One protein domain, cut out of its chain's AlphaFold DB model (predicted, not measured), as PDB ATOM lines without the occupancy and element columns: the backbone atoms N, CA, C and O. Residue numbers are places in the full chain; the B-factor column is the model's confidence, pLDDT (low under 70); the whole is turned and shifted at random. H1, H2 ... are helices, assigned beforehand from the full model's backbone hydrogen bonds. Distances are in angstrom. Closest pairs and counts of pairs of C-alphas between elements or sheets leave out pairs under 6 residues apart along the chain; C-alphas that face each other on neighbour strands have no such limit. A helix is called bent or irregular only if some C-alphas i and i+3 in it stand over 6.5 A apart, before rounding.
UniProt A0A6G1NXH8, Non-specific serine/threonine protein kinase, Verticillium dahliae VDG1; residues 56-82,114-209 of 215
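This is residues 56 to 82 and 114 to 209 of the 215 residues of the protein "Non-specific serine/threonine protein kinase" of Verticillium dahliae VDG1 (UniProt A0A6G1NXH8). Look for a body made of two crossed pairs of helices, H2 with H4 and H3 with H5, joined through the hairpin of H3 and H4; the long helix H1 stands off to one side as an arm and comes near this body at H2, by Cys 77. The long loop of residues 134 to 152 runs between H1 and the body, and residues 56 to 61 of H1 stick out. The printed part has 123 residues with five named helices, H1 to H5 in that order along the chain, and no named strand; its class is all helix. The whole is compact, with a radius of gyration of the C-alphas of 15.1 A, and spans 48 by 34 by 26 A.

Find C-alpha 56 at (28.070, 30.504, -37.420); from there H1, residues 56 to 79, runs 34.2 A. After the cut, find C-alpha 114 at (-19.800, 40.721, -33.267), where H2, residues 114 to 133, begins its 28.5 A. H3 takes residues 153 to 170, 25.9 A. H4 takes residues 172 to 187, 25.1 A; it has a kink of 30 degrees near residue 179 and is irregular, with C-alphas 173 and 176 7.5 A apart. H5, residues 191 to 208, runs 25.4 A to C-alpha 208 at (0.297, 34.200, -53.836).

Start at H1, which is close to H2 but not clearly touching: their closest C-alphas, of Cys 77 and Leu 131, are 6.7 A apart. H1 is apart from H3, H4 and H5. Next look at Arg 122 and Gly 184, whose C-alphas, 4.1 A apart, are the closest of H2 and H4; these helices touch at a steep tilt of 49 degrees, the same way. H3 and H4 form a helical hairpin, opposite ways at a shallow tilt of 26 degrees; H3 touches H4 with residues 164 to 168 alone, the closest C-alphas being those of Gly 168 and Glu 175, 5.3 A apart. With residues 153 to 161 alone H3 touches H5, at a steep tilt of 59 degrees, the closest C-alphas being those of Ala 157 and Leu 201, 4.5 A apart. H4 and H5 touch only at the corner by their link, where the C-alphas of Lys 186 and Ser 194 are closest at 5.0 A. The helix packing is mostly crossed, but only just: 1 of 3 pairs is at a shallow tilt. In H1, H2, H3 and H5 every O i to N i+4 pair is within hydrogen-bond range; in H4 6 of 12 are, beside 10 of 13 O i to N i+3 pairs.

The two C-alphas farthest apart, of Ile 57 and Arg 115, are 50.4 A apart. Residues 83 to 113 are not printed, and C-alphas 82 and 114 stand 23.8 A apart across this cut. The link from H2 to H3 is long, 19 residues. The mean pLDDT of the printed part is 71.9, and 51 residues are under 70, among them 67 to 82, 134 to 151 and 166 to 174.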
ATOM      1  N   PRO A  56      28.206  29.805 -38.705       87.44
ATOM      2  CA  PRO A  56      28.070  30.504 -37.420       87.44
ATOM      3  C   PRO A  56      28.152  32.034 -37.514       87.44
ATOM      4  O   PRO A  56      27.350  32.741 -36.912       87.44
ATOM      5  N   ILE A  57      29.070  32.557 -38.337       86.12
ATOM      6  CA  ILE A  57      29.218  34.009 -38.558       86.12
ATOM      7  C   ILE A  57      27.975  34.598 -39.239       86.12
ATOM      8  O   ILE A  57      27.511  35.682 -38.879       86.12
ATOM      9  N   LEU A  58      27.419  33.887 -40.223       79.12
ATOM     10  CA  LEU A  58      26.226  34.333 -40.936       79.12
ATOM     11  C   LEU A  58      25.005  34.285 -40.017       79.12
ATOM     12  O   LEU A  58      24.236  35.240 -39.992       79.12
ATOM     13  N   ASP A  59      24.845  33.206 -39.251       81.31
ATOM     14  CA  ASP A  59      23.730  33.051 -38.319       81.31
ATOM     15  C   ASP A  59      23.766  34.107 -37.210       81.31
ATOM     16  O   ASP A  59      22.746  34.741 -36.935       81.31
ATOM     17  N   ALA A  60      24.948  34.380 -36.645       76.44
ATOM     18  CA  ALA A  60      25.143  35.443 -35.664       76.44
ATOM     19  C   ALA A  60      24.809  36.823 -36.251       76.44
ATOM     20  O   ALA A  60      24.087  37.604 -35.627       76.44
ATOM     21  N   ARG A  61      25.271  37.114 -37.477       78.38
ATOM     22  CA  ARG A  61      24.967  38.374 -38.172       78.38
ATOM     23  C   ARG A  61      23.468  38.529 -38.429       78.38
ATOM     24  O   ARG A  61      22.909  39.564 -38.084       78.38
ATOM     25  N   LEU A  62      22.811  37.508 -38.984       77.81
ATOM     26  CA  LEU A  62      21.370  37.523 -39.260       77.81
ATOM     27  C   LEU A  62      20.549  37.661 -37.974       77.81
ATOM     28  O   LEU A  62      19.623  38.468 -37.920       77.81
ATOM     29  N   THR A  63      20.908  36.914 -36.931       77.75
ATOM     30  CA  THR A  63      20.235  36.967 -35.628       77.75
ATOM     31  C   THR A  63      20.368  38.351 -35.004       77.75
ATOM     32  O   THR A  63      19.363  38.930 -34.596       77.75
ATOM     33  N   ARG A  64      21.575  38.936 -35.009       73.75
ATOM     34  CA  ARG A  64      21.810  40.298 -34.512       73.75
ATOM     35  C   ARG A  64      20.992  41.333 -35.281       73.75
ATOM     36  O   ARG A  64      20.341  42.163 -34.655       73.75
ATOM     37  N   THR A  65      20.993  41.277 -36.613       68.06
ATOM     38  CA  THR A  65      20.215  42.206 -37.446       68.06
ATOM     39  C   THR A  65      18.720  42.119 -37.143       68.06
ATOM     40  O   THR A  65      18.079  43.155 -36.984       68.06
ATOM     41  N   ARG A  66      18.170  40.905 -36.989       72.81
ATOM     42  CA  ARG A  66      16.750  40.700 -36.656       72.81
ATOM     43  C   ARG A  66      16.395  41.219 -35.265       72.81
ATOM     44  O   ARG A  66      15.433  41.962 -35.140       72.81
ATOM     45  N   ILE A  67      17.198  40.906 -34.247       67.88
ATOM     46  CA  ILE A  67      16.971  41.399 -32.877       67.88
ATOM     47  C   ILE A  67      17.010  42.934 -32.838       67.88
ATOM     48  O   ILE A  67      16.161  43.560 -32.210       67.88
ATOM     49  N   LEU A  68      17.966  43.559 -33.536       66.19
ATOM     50  CA  LEU A  68      18.055  45.020 -33.615       66.19
ATOM     51  C   LEU A  68      16.887  45.640 -34.391       66.19
ATOM     52  O   LEU A  68      16.463  46.745 -34.061       66.19
ATOM     53  N   ALA A  69      16.374  44.974 -35.426       60.38
ATOM     54  CA  ALA A  69      15.166  45.417 -36.117       60.38
ATOM     55  C   ALA A  69      13.949  45.351 -35.181       60.38
ATOM     56  O   ALA A  69      13.303  46.373 -34.973       60.38
ATOM     57  N   GLU A  70      13.716  44.211 -34.522       63.88
ATOM     58  CA  GLU A  70      12.627  44.035 -33.550       63.88
ATOM     59  C   GLU A  70      12.681  45.073 -32.423       63.88
ATOM     60  O   GLU A  70      11.675  45.700 -32.101       63.88
ATOM     61  N   ALA A  71      13.862  45.306 -31.843       58.97
ATOM     62  CA  ALA A  71      14.033  46.279 -30.768       58.97
ATOM     63  C   ALA A  71      13.734  47.717 -31.226       58.97
ATOM     64  O   ALA A  71      13.084  48.470 -30.501       58.97
ATOM     65  N   ARG A  72      14.180  48.098 -32.433       61.03
ATOM     66  CA  ARG A  72      13.917  49.429 -33.002       61.03
ATOM     67  C   ARG A  72      12.436  49.636 -33.294       61.03
ATOM     68  O   ARG A  72      11.906  50.697 -32.978       61.03
ATOM     69  N   VAL A  73      11.774  48.614 -33.832       60.72
ATOM     70  CA  VAL A  73      10.327  48.604 -34.052       60.72
ATOM     71  C   VAL A  73       9.597  48.794 -32.726       60.72
ATOM     72  O   VAL A  73       8.853  49.755 -32.586       60.72
ATOM     73  N   LEU A  74       9.867  47.954 -31.721       60.25
ATOM     74  CA  LEU A  74       9.215  48.042 -30.409       60.25
ATOM     75  C   LEU A  74       9.420  49.407 -29.742       60.25
ATOM     76  O   LEU A  74       8.499  49.943 -29.126       60.25
ATOM     77  N   HIS A  75      10.619  49.979 -29.867       57.56
ATOM     78  CA  HIS A  75      10.907  51.316 -29.360       57.56
ATOM     79  C   HIS A  75      10.081  52.391 -30.077       57.56
ATOM     80  O   HIS A  75       9.506  53.250 -29.410       57.56
ATOM     81  N   LYS A  76       9.973  52.322 -31.409       57.34
ATOM     82  CA  LYS A  76       9.176  53.264 -32.203       57.34
ATOM     83  C   LYS A  76       7.678  53.117 -31.917       57.34
ATOM     84  O   LYS A  76       7.031  54.122 -31.660       57.34
ATOM     85  N   CYS A  77       7.162  51.889 -31.799       56.66
ATOM     86  CA  CYS A  77       5.780  51.625 -31.372       56.66
ATOM     87  C   CYS A  77       5.460  52.251 -30.016       56.66
ATOM     88  O   CYS A  77       4.389  52.823 -29.839       56.66
ATOM     89  N   ARG A  78       6.382  52.120 -29.051       61.28
ATOM     90  CA  ARG A  78       6.219  52.704 -27.717       61.28
ATOM     91  C   ARG A  78       6.234  54.228 -27.777       61.28
ATOM     92  O   ARG A  78       5.389  54.857 -27.161       61.28
ATOM     93  N   ARG A  79       7.187  54.811 -28.505       62.00
ATOM     94  CA  ARG A  79       7.308  56.267 -28.656       62.00
ATOM     95  C   ARG A  79       6.079  56.876 -29.333       62.00
ATOM     96  O   ARG A  79       5.647  57.950 -28.940       62.00
ATOM     97  N   ASP A  80       5.525  56.181 -30.320       60.91
ATOM     98  CA  ASP A  80       4.416  56.672 -31.138       60.91
ATOM     99  C   ASP A  80       3.039  56.241 -30.567       60.91
ATOM    100  O   ASP A  80       2.031  56.302 -31.267       60.91
ATOM    101  N   GLY A  81       2.988  55.787 -29.302       55.78
ATOM    102  CA  GLY A  81       1.746  55.513 -28.558       55.78
ATOM    103  C   GLY A  81       0.950  54.286 -29.021       55.78
ATOM    104  O   GLY A  81      -0.164  54.054 -28.568       55.78
ATOM    105  N   VAL A  82       1.502  53.456 -29.911       56.75
ATOM    106  CA  VAL A  82       0.786  52.309 -30.507       56.75
ATOM    107  C   VAL A  82       0.513  51.196 -29.481       56.75
ATOM    108  O   VAL A  82      -0.363  50.366 -29.706       56.75
ATOM    109  N   ASP A 114     -20.208  40.490 -31.872       62.38
ATOM    110  CA  ASP A 114     -19.800  40.721 -33.267       62.38
ATOM    111  C   ASP A 114     -19.408  42.190 -33.523       62.38
ATOM    112  O   ASP A 114     -18.431  42.464 -34.221       62.38
ATOM    113  N   ARG A 115     -20.104  43.166 -32.920       64.88
ATOM    114  CA  ARG A 115     -19.718  44.587 -33.012       64.88
ATOM    115  C   ARG A 115     -18.388  44.880 -32.322       64.88
ATOM    116  O   ARG A 115     -17.558  45.583 -32.898       64.88
ATOM    117  N   ASP A 116     -18.172  44.317 -31.142       72.62
ATOM    118  CA  ASP A 116     -16.946  44.492 -30.364       72.62
ATOM    119  C   ASP A 116     -15.753  43.858 -31.083       72.62
ATOM    120  O   ASP A 116     -14.667  44.438 -31.143       72.62
ATOM    121  N   LEU A 117     -15.966  42.705 -31.723       68.25
ATOM    122  CA  LEU A 117     -14.931  42.026 -32.489       68.25
ATOM    123  C   LEU A 117     -14.567  42.782 -33.775       68.25
ATOM    124  O   LEU A 117     -13.384  42.914 -34.088       68.25
ATOM    125  N   LYS A 118     -15.542  43.357 -34.490       77.50
ATOM    126  CA  LYS A 118     -15.265  44.246 -35.636       77.50
ATOM    127  C   LYS A 118     -14.503  45.500 -35.213       77.50
ATOM    128  O   LYS A 118     -13.541  45.887 -35.878       77.50
ATOM    129  N   ALA A 119     -14.884  46.104 -34.087       73.19
ATOM    130  CA  ALA A 119     -14.174  47.251 -33.527       73.19
ATOM    131  C   ALA A 119     -12.728  46.893 -33.144       73.19
ATOM    132  O   ALA A 119     -11.809  47.662 -33.426       73.19
ATOM    133  N   LEU A 120     -12.506  45.711 -32.561       71.06
ATOM    134  CA  LEU A 120     -11.166  45.201 -32.269       71.06
ATOM    135  C   LEU A 120     -10.350  44.998 -33.551       71.06
ATOM    136  O   LEU A 120      -9.208  45.445 -33.619       71.06
ATOM    137  N   MET A 121     -10.931  44.393 -34.588       76.06
ATOM    138  CA  MET A 121     -10.241  44.183 -35.866       76.06
ATOM    139  C   MET A 121      -9.837  45.505 -36.520       76.06
ATOM    140  O   MET A 121      -8.694  45.634 -36.958       76.06
ATOM    141  N   ARG A 122     -10.709  46.522 -36.498       81.88
ATOM    142  CA  ARG A 122     -10.356  47.884 -36.932       81.88
ATOM    143  C   ARG A 122      -9.193  48.461 -36.134       81.88
ATOM    144  O   ARG A 122      -8.272  49.014 -36.727       81.88
ATOM    145  N   LYS A 123      -9.182  48.297 -34.810       71.19
ATOM    146  CA  LYS A 123      -8.075  48.760 -33.954       71.19
ATOM    147  C   LYS A 123      -6.760  48.063 -34.287       71.19
ATOM    148  O   LYS A 123      -5.741  48.738 -34.403       71.19
ATOM    149  N   VAL A 124      -6.784  46.744 -34.497       72.00
ATOM    150  CA  VAL A 124      -5.609  45.977 -34.942       72.00
ATOM    151  C   VAL A 124      -5.121  46.506 -36.288       72.00
ATOM    152  O   VAL A 124      -3.935  46.788 -36.444       72.00
ATOM    153  N   GLY A 125      -6.033  46.722 -37.235       76.06
ATOM    154  CA  GLY A 125      -5.730  47.314 -38.535       76.06
ATOM    155  C   GLY A 125      -5.064  48.674 -38.416       76.06
ATOM    156  O   GLY A 125      -4.005  48.904 -38.998       76.06
ATOM    157  N   ALA A 126      -5.637  49.547 -37.593       75.69
ATOM    158  CA  ALA A 126      -5.108  50.875 -37.346       75.69
ATOM    159  C   ALA A 126      -3.731  50.832 -36.672       75.69
ATOM    160  O   ALA A 126      -2.857  51.623 -37.018       75.69
ATOM    161  N   ALA A 127      -3.495  49.889 -35.755       67.88
ATOM    162  CA  ALA A 127      -2.185  49.673 -35.150       67.88
ATOM    163  C   ALA A 127      -1.149  49.210 -36.187       67.88
ATOM    164  O   ALA A 127      -0.044  49.746 -36.208       67.88
ATOM    165  N   VAL A 128      -1.509  48.289 -37.090       75.75
ATOM    166  CA  VAL A 128      -0.649  47.862 -38.211       75.75
ATOM    167  C   VAL A 128      -0.380  49.023 -39.177       75.75
ATOM    168  O   VAL A 128       0.753  49.210 -39.611       75.75
ATOM    169  N   GLY A 129      -1.383  49.853 -39.472       77.62
ATOM    170  CA  GLY A 129      -1.233  51.044 -40.315       77.62
ATOM    171  C   GLY A 129      -0.292  52.066 -39.690       77.62
ATOM    172  O   GLY A 129       0.699  52.459 -40.307       77.62
ATOM    173  N   ARG A 130      -0.530  52.412 -38.419       74.19
ATOM    174  CA  ARG A 130       0.369  53.269 -37.639       74.19
ATOM    175  C   ARG A 130       1.767  52.697 -37.580       74.19
ATOM    176  O   ARG A 130       2.703  53.468 -37.668       74.19
ATOM    177  N   LEU A 131       1.916  51.379 -37.481       68.50
ATOM    178  CA  LEU A 131       3.206  50.708 -37.473       68.50
ATOM    179  C   LEU A 131       3.922  50.804 -38.821       68.50
ATOM    180  O   LEU A 131       5.113  51.083 -38.858       68.50
ATOM    181  N   HIS A 132       3.220  50.639 -39.938       76.25
ATOM    182  CA  HIS A 132       3.803  50.833 -41.266       76.25
ATOM    183  C   HIS A 132       4.192  52.304 -41.523       76.25
ATOM    184  O   HIS A 132       5.118  52.553 -42.299       76.25
ATOM    185  N   ASN A 133       3.544  53.262 -40.845       73.38
ATOM    186  CA  ASN A 133       3.746  54.706 -41.010       73.38
ATOM    187  C   ASN A 133       4.972  55.303 -40.291       73.38
ATOM    188  O   ASN A 133       5.912  55.764 -40.914       73.38
ATOM    189  N   ALA A 134       5.038  55.365 -38.966       63.41
ATOM    190  CA  ALA A 134       5.482  54.239 -38.168       63.41
ATOM    191  C   ALA A 134       6.882  53.793 -38.562       63.41
ATOM    192  O   ALA A 134       7.823  53.974 -37.818       63.41
ATOM    193  N   LEU A 135       7.072  53.215 -39.735       57.84
ATOM    194  CA  LEU A 135       8.349  52.640 -40.146       57.84
ATOM    195  C   LEU A 135       8.870  53.255 -41.444       57.84
ATOM    196  O   LEU A 135       9.889  52.819 -41.960       57.84
ATOM    197  N   GLU A 136       8.274  54.371 -41.878       51.69
ATOM    198  CA  GLU A 136       8.926  55.320 -42.782       51.69
ATOM    199  C   GLU A 136      10.134  55.928 -42.054       51.69
ATOM    200  O   GLU A 136      10.008  56.710 -41.105       51.69
ATOM    201  N   GLY A 137      11.320  55.435 -42.409       47.19
ATOM    202  CA  GLY A 137      12.621  55.709 -41.786       47.19
ATOM    203  C   GLY A 137      13.509  54.454 -41.762       47.19
ATOM    204  O   GLY A 137      13.079  53.395 -42.198       47.19
ATOM    205  N   ASP A 138      14.734  54.539 -41.223       37.47
ATOM    206  CA  ASP A 138      15.781  53.478 -41.230       37.47
ATOM    207  C   ASP A 138      15.438  52.155 -40.496       37.47
ATOM    208  O   ASP A 138      16.316  51.349 -40.146       37.47
ATOM    209  N   VAL A 139      14.164  51.929 -40.186       36.69
ATOM    210  CA  VAL A 139      13.676  50.793 -39.416       36.69
ATOM    211  C   VAL A 139      12.581  50.106 -40.209       36.69
ATOM    212  O   VAL A 139      11.463  50.585 -40.296       36.69
ATOM    213  N   VAL A 140      12.932  48.954 -40.762       42.41
ATOM    214  CA  VAL A 140      12.053  48.085 -41.537       42.41
ATOM    215  C   VAL A 140      11.316  47.136 -40.583       42.41
ATOM    216  O   VAL A 140      11.965  46.453 -39.782       42.41
ATOM    217  N   LEU A 141       9.979  47.078 -40.657       34.38
ATOM    218  CA  LEU A 141       9.202  45.968 -40.088       34.38
ATOM    219  C   LEU A 141       9.431  44.759 -40.982       34.38
ATOM    220  O   LEU A 141       8.963  44.817 -42.102       34.38
ATOM    221  N   ILE A 142      10.115  43.706 -40.529       42.28
ATOM    222  CA  ILE A 142       9.925  42.346 -41.064       42.28
ATOM    223  C   ILE A 142      10.343  41.315 -39.992       42.28
ATOM    224  O   ILE A 142      11.500  41.270 -39.573       42.28
ATOM    225  N   ASP A 143       9.422  40.427 -39.620       43.41
ATOM    226  CA  ASP A 143       9.664  38.971 -39.535       43.41
ATOM    227  C   ASP A 143       8.770  38.458 -40.682       43.41
ATOM    228  O   ASP A 143       7.568  38.683 -40.640       43.41
ATOM    229  N   PHE A 144       9.281  38.060 -41.847       39.22
ATOM    230  CA  PHE A 144      10.002  36.828 -42.123       39.22
ATOM    231  C   PHE A 144      11.298  37.035 -42.927       39.22
ATOM    232  O   PHE A 144      11.324  37.646 -43.994       39.22
ATOM    233  N   GLY A 145      12.379  36.377 -42.502       41.44
ATOM    234  CA  GLY A 145      13.374  35.887 -43.462       41.44
ATOM    235  C   GLY A 145      14.450  36.853 -43.974       41.44
ATOM    236  O   GLY A 145      15.630  36.553 -43.776       41.44
ATOM    237  N   LEU A 146      14.087  37.926 -44.683       41.25
ATOM    238  CA  LEU A 146      14.954  38.548 -45.704       41.25
ATOM    239  C   LEU A 146      14.718  40.068 -45.892       41.25
ATOM    240  O   LEU A 146      14.459  40.521 -47.001       41.25
ATOM    241  N   ALA A 147      14.810  40.876 -44.833       41.78
ATOM    242  CA  ALA A 147      14.567  42.319 -44.945       41.78
ATOM    243  C   ALA A 147      15.625  43.067 -45.777       41.78
ATOM    244  O   ALA A 147      16.790  43.151 -45.380       41.78
ATOM    245  N   TYR A 148      15.183  43.625 -46.909       43.41
ATOM    246  CA  TYR A 148      15.896  44.619 -47.714       43.41
ATOM    247  C   TYR A 148      15.568  46.041 -47.227       43.41
ATOM    248  O   TYR A 148      14.538  46.282 -46.608       43.41
ATOM    249  N   GLN A 149      16.474  46.988 -47.487       44.53
ATOM    250  CA  GLN A 149      16.520  48.313 -46.850       44.53
ATOM    251  C   GLN A 149      15.481  49.345 -47.331       44.53
ATOM    252  O   GLN A 149      15.540  50.487 -46.889       44.53
ATOM    253  N   ASN A 150      14.521  48.977 -48.179       50.12
ATOM    254  CA  ASN A 150      13.553  49.923 -48.733       50.12
ATOM    255  C   ASN A 150      12.142  49.432 -48.420       50.12
ATOM    256  O   ASN A 150      11.701  48.509 -49.086       50.12
ATOM    257  N   SER A 151      11.442  50.041 -47.455       57.66
ATOM    258  CA  SER A 151      10.026  49.752 -47.181       57.66
ATOM    259  C   SER A 151       9.164  50.251 -48.345       57.66
ATOM    260  O   SER A 151       8.620  51.358 -48.312       57.66
ATOM    261  N   MET A 152       9.095  49.478 -49.425       72.38
ATOM    262  CA  MET A 152       8.231  49.809 -50.548       72.38
ATOM    263  C   MET A 152       6.789  49.466 -50.174       72.38
ATOM    264  O   MET A 152       6.536  48.558 -49.385       72.38
ATOM    265  N   ASP A 153       5.810  50.121 -50.798       82.69
ATOM    266  CA  ASP A 153       4.392  49.764 -50.621       82.69
ATOM    267  C   ASP A 153       4.098  48.292 -50.977       82.69
ATOM    268  O   ASP A 153       3.063  47.753 -50.601       82.69
ATOM    269  N   GLU A 154       5.022  47.642 -51.700       82.94
ATOM    270  CA  GLU A 154       5.028  46.199 -51.951       82.94
ATOM    271  C   GLU A 154       5.195  45.385 -50.665       82.94
ATOM    272  O   GLU A 154       4.442  44.446 -50.439       82.94
ATOM    273  N   ASP A 155       6.151  45.752 -49.812       77.25
ATOM    274  CA  ASP A 155       6.469  44.999 -48.599       77.25
ATOM    275  C   ASP A 155       5.321  45.103 -47.599       77.25
ATOM    276  O   ASP A 155       4.865  44.096 -47.067       77.25
ATOM    277  N   ARG A 156       4.737  46.300 -47.462       84.25
ATOM    278  CA  ARG A 156       3.513  46.517 -46.672       84.25
ATOM    279  C   ARG A 156       2.351  45.652 -47.162       84.25
ATOM    280  O   ARG A 156       1.570  45.144 -46.359       84.25
ATOM    281  N   ALA A 157       2.219  45.497 -48.478       86.12
ATOM    282  CA  ALA A 157       1.207  44.638 -49.079       86.12
ATOM    283  C   ALA A 157       1.495  43.146 -48.834       86.12
ATOM    284  O   ALA A 157       0.567  42.381 -48.576       86.12
ATOM    285  N   VAL A 158       2.764  42.728 -48.866       83.31
ATOM    286  CA  VAL A 158       3.176  41.366 -48.501       83.31
ATOM    287  C   VAL A 158       2.895  41.087 -47.025       83.31
ATOM    288  O   VAL A 158       2.349  40.030 -46.722       83.31
ATOM    289  N   ASP A 159       3.170  42.027 -46.123       82.12
ATOM    290  CA  ASP A 159       2.880  41.885 -44.693       82.12
ATOM    291  C   ASP A 159       1.379  41.702 -44.436       82.12
ATOM    292  O   ASP A 159       0.972  40.758 -43.754       82.12
ATOM    293  N   LEU A 160       0.539  42.548 -45.047       84.88
ATOM    294  CA  LEU A 160      -0.920  42.409 -44.972       84.88
ATOM    295  C   LEU A 160      -1.398  41.070 -45.546       84.88
ATOM    296  O   LEU A 160      -2.286  40.441 -44.973       84.88
ATOM    297  N   TYR A 161      -0.792  40.603 -46.641       86.06
ATOM    298  CA  TYR A 161      -1.109  39.302 -47.223       86.06
ATOM    299  C   TYR A 161      -0.717  38.146 -46.297       86.06
ATOM    300  O   TYR A 161      -1.483  37.203 -46.112       86.06
ATOM    301  N   VAL A 162       0.461  38.196 -45.677       81.31
ATOM    302  CA  VAL A 162       0.889  37.159 -44.732       81.31
ATOM    303  C   VAL A 162      -0.014  37.149 -43.499       81.31
ATOM    304  O   VAL A 162      -0.408  36.069 -43.054       81.31
ATOM    305  N   LEU A 163      -0.403  38.323 -42.997       76.12
ATOM    306  CA  LEU A 163      -1.367  38.454 -41.908       76.12
ATOM    307  C   LEU A 163      -2.731  37.856 -42.289       76.12
ATOM    308  O   LEU A 163      -3.284  37.079 -41.513       76.12
ATOM    309  N   GLU A 164      -3.226  38.134 -43.498       82.31
ATOM    310  CA  GLU A 164      -4.454  37.542 -44.048       82.31
ATOM    311  C   GLU A 164      -4.380  36.011 -44.065       82.31
ATOM    312  O   GLU A 164      -5.280  35.325 -43.576       82.31
ATOM    313  N   ARG A 165      -3.277  35.450 -44.574       80.12
ATOM    314  CA  ARG A 165      -3.082  33.994 -44.651       80.12
ATOM    315  C   ARG A 165      -2.950  33.349 -43.274       80.12
ATOM    316  O   ARG A 165      -3.514  32.276 -43.057       80.12
ATOM    317  N   ALA A 166      -2.224  33.980 -42.354       67.12
ATOM    318  CA  ALA A 166      -2.076  33.495 -40.986       67.12
ATOM    319  C   ALA A 166      -3.425  33.489 -40.258       67.12
ATOM    320  O   ALA A 166      -3.773  32.503 -39.600       67.12
ATOM    321  N   TYR A 167      -4.208  34.553 -40.427       67.94
ATOM    322  CA  TYR A 167      -5.524  34.690 -39.823       67.94
ATOM    323  C   TYR A 167      -6.525  33.680 -40.396       67.94
ATOM    324  O   TYR A 167      -7.108  32.914 -39.630       67.94
ATOM    325  N   GLY A 168      -6.637  33.563 -41.724       67.75
ATOM    326  CA  GLY A 168      -7.503  32.565 -42.367       67.75
ATOM    327  C   GLY A 168      -7.128  31.116 -42.022       67.75
ATOM    328  O   GLY A 168      -7.996  30.254 -41.916       67.75
ATOM    329  N   SER A 169      -5.844  30.836 -41.768       65.69
ATOM    330  CA  SER A 169      -5.391  29.499 -41.359       65.69
ATOM    331  C   SER A 169      -5.697  29.159 -39.898       65.69
ATOM    332  O   SER A 169      -5.863  27.982 -39.581       65.69
ATOM    333  N   THR A 170      -5.694  30.143 -38.998       55.94
ATOM    334  CA  THR A 170      -5.827  29.919 -37.545       55.94
ATOM    335  C   THR A 170      -7.245  30.171 -37.041       55.94
ATOM    336  O   THR A 170      -7.681  29.523 -36.091       55.94
ATOM    337  N   HIS A 171      -7.997  31.042 -37.717       65.56
ATOM    338  CA  HIS A 171      -9.351  31.442 -37.346       65.56
ATOM    339  C   HIS A 171     -10.316  31.409 -38.553       65.56
ATOM    340  O   HIS A 171     -10.893  32.441 -38.900       65.56
ATOM    341  N   PRO A 172     -10.584  30.235 -39.173       64.94
ATOM    342  CA  PRO A 172     -11.403  30.149 -40.392       64.94
ATOM    343  C   PRO A 172     -12.824  30.715 -40.234       64.94
ATOM    344  O   PRO A 172     -13.389  31.292 -41.152       64.94
ATOM    345  N   ARG A 173     -13.407  30.587 -39.033       55.00
ATOM    346  CA  ARG A 173     -14.752  31.106 -38.715       55.00
ATOM    347  C   ARG A 173     -14.813  32.630 -38.587       55.00
ATOM    348  O   ARG A 173     -15.904  33.183 -38.577       55.00
ATOM    349  N   ALA A 174     -13.662  33.279 -38.449       63.16
ATOM    350  CA  ALA A 174     -13.536  34.707 -38.206       63.16
ATOM    351  C   ALA A 174     -12.951  35.452 -39.420       63.16
ATOM    352  O   ALA A 174     -12.792  36.668 -39.356       63.16
ATOM    353  N   GLU A 175     -12.647  34.748 -40.520       70.75
ATOM    354  CA  GLU A 175     -12.051  35.289 -41.754       70.75
ATOM    355  C   GLU A 175     -12.868  36.450 -42.347       70.75
ATOM    356  O   GLU A 175     -12.302  37.424 -42.840       70.75
ATOM    357  N   SER A 176     -14.194  36.410 -42.192       78.56
ATOM    358  CA  SER A 176     -15.119  37.475 -42.604       78.56
ATOM    359  C   SER A 176     -14.881  38.825 -41.919       78.56
ATOM    360  O   SER A 176     -15.404  39.834 -42.381       78.56
ATOM    361  N   LEU A 177     -14.097  38.859 -40.840       78.94
ATOM    362  CA  LEU A 177     -13.774  40.066 -40.079       78.94
ATOM    363  C   LEU A 177     -12.464  40.719 -40.531       78.94
ATOM    364  O   LEU A 177     -12.169  41.846 -40.142       78.94
ATOM    365  N   PHE A 178     -11.674  40.043 -41.369       83.19
ATOM    366  CA  PHE A 178     -10.434  40.601 -41.905       83.19
ATOM    367  C   PHE A 178     -10.628  41.898 -42.722       83.19
ATOM    368  O   PHE A 178      -9.789  42.793 -42.604       83.19
ATOM    369  N   PRO A 179     -11.726  42.091 -43.486       91.56
ATOM    370  CA  PRO A 179     -12.010  43.371 -44.138       91.56
ATOM    371  C   PRO A 179     -12.094  44.561 -43.170       91.56
ATOM    372  O   PRO A 179     -11.670  45.657 -43.524       91.56
ATOM    373  N   GLU A 180     -12.567  44.356 -41.938       87.38
ATOM    374  CA  GLU A 180     -12.615  45.421 -40.926       87.38
ATOM    375  C   GLU A 180     -11.208  45.846 -40.486       87.38
ATOM    376  O   GLU A 180     -10.952  47.027 -40.256       87.38
ATOM    377  N   LEU A 181     -10.259  44.906 -40.444       88.31
ATOM    378  CA  LEU A 181      -8.844  45.214 -40.219       88.31
ATOM    379  C   LEU A 181      -8.259  46.021 -41.376       88.31
ATOM    380  O   LEU A 181      -7.537  46.987 -41.138       88.31
ATOM    381  N   LEU A 182      -8.594  45.686 -42.621       91.88
ATOM    382  CA  LEU A 182      -8.143  46.469 -43.775       91.88
ATOM    383  C   LEU A 182      -8.715  47.894 -43.766       91.88
ATOM    384  O   LEU A 182      -7.995  48.830 -44.117       91.88
ATOM    385  N   GLU A 183      -9.960  48.081 -43.321       92.44
ATOM    386  CA  GLU A 183     -10.532  49.426 -43.194       92.44
ATOM    387  C   GLU A 183      -9.840  50.224 -42.081       92.44
ATOM    388  O   GLU A 183      -9.419  51.355 -42.314       92.44
ATOM    389  N   GLY A 184      -9.590  49.614 -40.917       87.12
ATOM    390  CA  GLY A 184      -8.809  50.258 -39.856       87.12
ATOM    391  C   GLY A 184      -7.380  50.616 -40.291       87.12
ATOM    392  O   GLY A 184      -6.875  51.690 -39.970       87.12
ATOM    393  N   TYR A 185      -6.735  49.751 -41.081       88.81
ATOM    394  CA  TYR A 185      -5.420  50.017 -41.676       88.81
ATOM    395  C   TYR A 185      -5.446  51.230 -42.611       88.81
ATOM    396  O   TYR A 185      -4.549  52.074 -42.579       88.81
ATOM    397  N   LYS A 186      -6.491  51.329 -43.435       92.19
ATOM    398  CA  LYS A 186      -6.688  52.420 -44.390       92.19
ATOM    399  C   LYS A 186      -6.927  53.763 -43.705       92.19
ATOM    400  O   LYS A 186      -6.394  54.764 -44.181       92.19
ATOM    401  N   GLU A 187      -7.696  53.771 -42.618       90.06
ATOM    402  CA  GLU A 187      -8.003  54.957 -41.804       90.06
ATOM    403  C   GLU A 187      -6.765  55.503 -41.069       90.06
ATOM    404  O   GLU A 187      -6.656  56.708 -40.852       90.06
ATOM    405  N   ALA A 188      -5.804  54.640 -40.726       84.38
ATOM    406  CA  ALA A 188      -4.593  55.019 -39.993       84.38
ATOM    407  C   ALA A 188      -3.460  55.608 -40.856       84.38
ATOM    408  O   ALA A 188      -2.428  56.004 -40.312       84.38
ATOM    409  N   LEU A 189      -3.624  55.655 -42.180       84.38
ATOM    410  CA  LEU A 189      -2.602  56.094 -43.133       84.38
ATOM    411  C   LEU A 189      -3.114  57.224 -44.037       84.38
ATOM    412  O   LEU A 189      -4.315  57.311 -44.302       84.38
ATOM    413  N   PRO A 190      -2.219  58.062 -44.600       88.50
ATOM    414  CA  PRO A 190      -2.609  59.032 -45.617       88.50
ATOM    415  C   PRO A 190      -3.348  58.349 -46.777       88.50
ATOM    416  O   PRO A 190      -2.860  57.366 -47.335       88.50
ATOM    417  N   ALA A 191      -4.491  58.904 -47.197       87.88
ATOM    418  CA  ALA A 191      -5.400  58.264 -48.158       87.88
ATOM    419  C   ALA A 191      -4.722  57.800 -49.464       87.88
ATOM    420  O   ALA A 191      -5.044  56.742 -50.007       87.88
ATOM    421  N   LYS A 192      -3.753  58.575 -49.972       87.44
ATOM    422  CA  LYS A 192      -2.981  58.213 -51.174       87.44
ATOM    423  C   LYS A 192      -2.150  56.946 -50.961       87.44
ATOM    424  O   LYS A 192      -2.087  56.096 -51.844       87.44
ATOM    425  N   GLN A 193      -1.527  56.833 -49.796       85.94
ATOM    426  CA  GLN A 193      -0.648  55.729 -49.453       85.94
ATOM    427  C   GLN A 193      -1.428  54.458 -49.132       85.94
ATOM    428  O   GLN A 193      -1.108  53.405 -49.679       85.94
ATOM    429  N   SER A 194      -2.479  54.544 -48.310       89.31
ATOM    430  CA  SER A 194      -3.325  53.382 -48.019       89.31
ATOM    431  C   SER A 194      -3.935  52.801 -49.291       89.31
ATOM    432  O   SER A 194      -3.880  51.590 -49.495       89.31
ATOM    433  N   THR A 195      -4.418  53.651 -50.200       91.31
ATOM    434  CA  THR A 195      -4.946  53.213 -51.504       91.31
ATOM    435  C   THR A 195      -3.891  52.472 -52.332       91.31
ATOM    436  O   THR A 195      -4.192  51.444 -52.939       91.31
ATOM    437  N   LEU A 196      -2.647  52.960 -52.351       91.06
ATOM    438  CA  LEU A 196      -1.559  52.332 -53.101       91.06
ATOM    439  C   LEU A 196      -1.172  50.964 -52.522       91.06
ATOM    440  O   LEU A 196      -1.039  50.001 -53.280       91.06
ATOM    441  N   VAL A 197      -1.043  50.862 -51.195       89.88
ATOM    442  CA  VAL A 197      -0.739  49.597 -50.508       89.88
ATOM    443  C   VAL A 197      -1.861  48.579 -50.714       89.88
ATOM    444  O   VAL A 197      -1.587  47.431 -51.051       89.88
ATOM    445  N   LEU A 198      -3.129  48.985 -50.578       92.25
ATOM    446  CA  LEU A 198      -4.271  48.087 -50.778       92.25
ATOM    447  C   LEU A 198      -4.394  47.616 -52.231       92.25
ATOM    448  O   LEU A 198      -4.712  46.457 -52.476       92.25
ATOM    449  N   ARG A 199      -4.076  48.474 -53.206       92.62
ATOM    450  CA  ARG A 199      -4.001  48.052 -54.608       92.62
ATOM    451  C   ARG A 199      -2.909  46.998 -54.815       92.62
ATOM    452  O   ARG A 199      -3.161  45.980 -55.448       92.62
ATOM    453  N   LYS A 200      -1.718  47.214 -54.252       90.38
ATOM    454  CA  LYS A 200      -0.618  46.239 -54.310       90.38
ATOM    455  C   LYS A 200      -0.943  44.939 -53.583       90.38
ATOM    456  O   LYS A 200      -0.501  43.881 -54.021       90.38
ATOM    457  N   LEU A 201      -1.731  44.986 -52.509       91.94
ATOM    458  CA  LEU A 201      -2.211  43.789 -51.816       91.94
ATOM    459  C   LEU A 201      -2.997  42.877 -52.766       91.94
ATOM    460  O   LEU A 201      -2.786  41.667 -52.738       91.94
ATOM    461  N   GLU A 202      -3.819  43.426 -53.663       91.50
ATOM    462  CA  GLU A 202      -4.485  42.617 -54.695       91.50
ATOM    463  C   GLU A 202      -3.482  41.967 -55.657       91.50
ATOM    464  O   GLU A 202      -3.582  40.771 -55.949       91.50
ATOM    465  N   ASP A 203      -2.451  42.700 -56.084       88.56
ATOM    466  CA  ASP A 203      -1.386  42.155 -56.938       88.56
ATOM    467  C   ASP A 203      -0.595  41.037 -56.227       88.56
ATOM    468  O   ASP A 203      -0.205  40.030 -56.833       88.56
ATOM    469  N   VAL A 204      -0.345  41.180 -54.920       87.06
ATOM    470  CA  VAL A 204       0.267  40.142 -54.075       87.06
ATOM    471  C   VAL A 204      -0.663  38.933 -53.947       87.06
ATOM    472  O   VAL A 204      -0.213  37.810 -54.177       87.06
ATOM    473  N   ARG A 205      -1.960  39.127 -53.669       89.56
ATOM    474  CA  ARG A 205      -2.959  38.043 -53.593       89.56
ATOM    475  C   ARG A 205      -3.005  37.229 -54.880       89.56
ATOM    476  O   ARG A 205      -3.038  35.997 -54.826       89.56
ATOM    477  N   MET A 206      -2.967  37.900 -56.030       83.75
ATOM    478  CA  MET A 206      -2.968  37.257 -57.345       83.75
ATOM    479  C   MET A 206      -1.719  36.402 -57.590       83.75
ATOM    480  O   MET A 206      -1.824  35.335 -58.192       83.75
ATOM    481  N   ARG A 207      -0.548  36.828 -57.098       82.94
ATOM    482  CA  ARG A 207       0.707  36.058 -57.188       82.94
ATOM    483  C   ARG A 207       0.811  34.940 -56.147       82.94
ATOM    484  O   ARG A 207       1.406  33.905 -56.429       82.94
ATOM    485  N   GLY A 208       0.250  35.146 -54.956       69.44
ATOM    486  CA  GLY A 208       0.297  34.200 -53.836       69.44
ATOM    487  C   GLY A 208      -0.669  33.020 -53.974       69.44
ATOM    488  O   GLY A 208      -0.443  31.954 -53.394       69.44
ATOM    489  N   ARG A 209      -1.720  33.149 -54.797       66.88
ATOM    490  CA  ARG A 209      -2.464  31.984 -55.291       66.88
ATOM    491  C   ARG A 209      -1.494  31.169 -56.140       66.88
ATOM    492  O   ARG A 209      -1.087  31.632 -57.201       66.88
TER     493      ARG A 209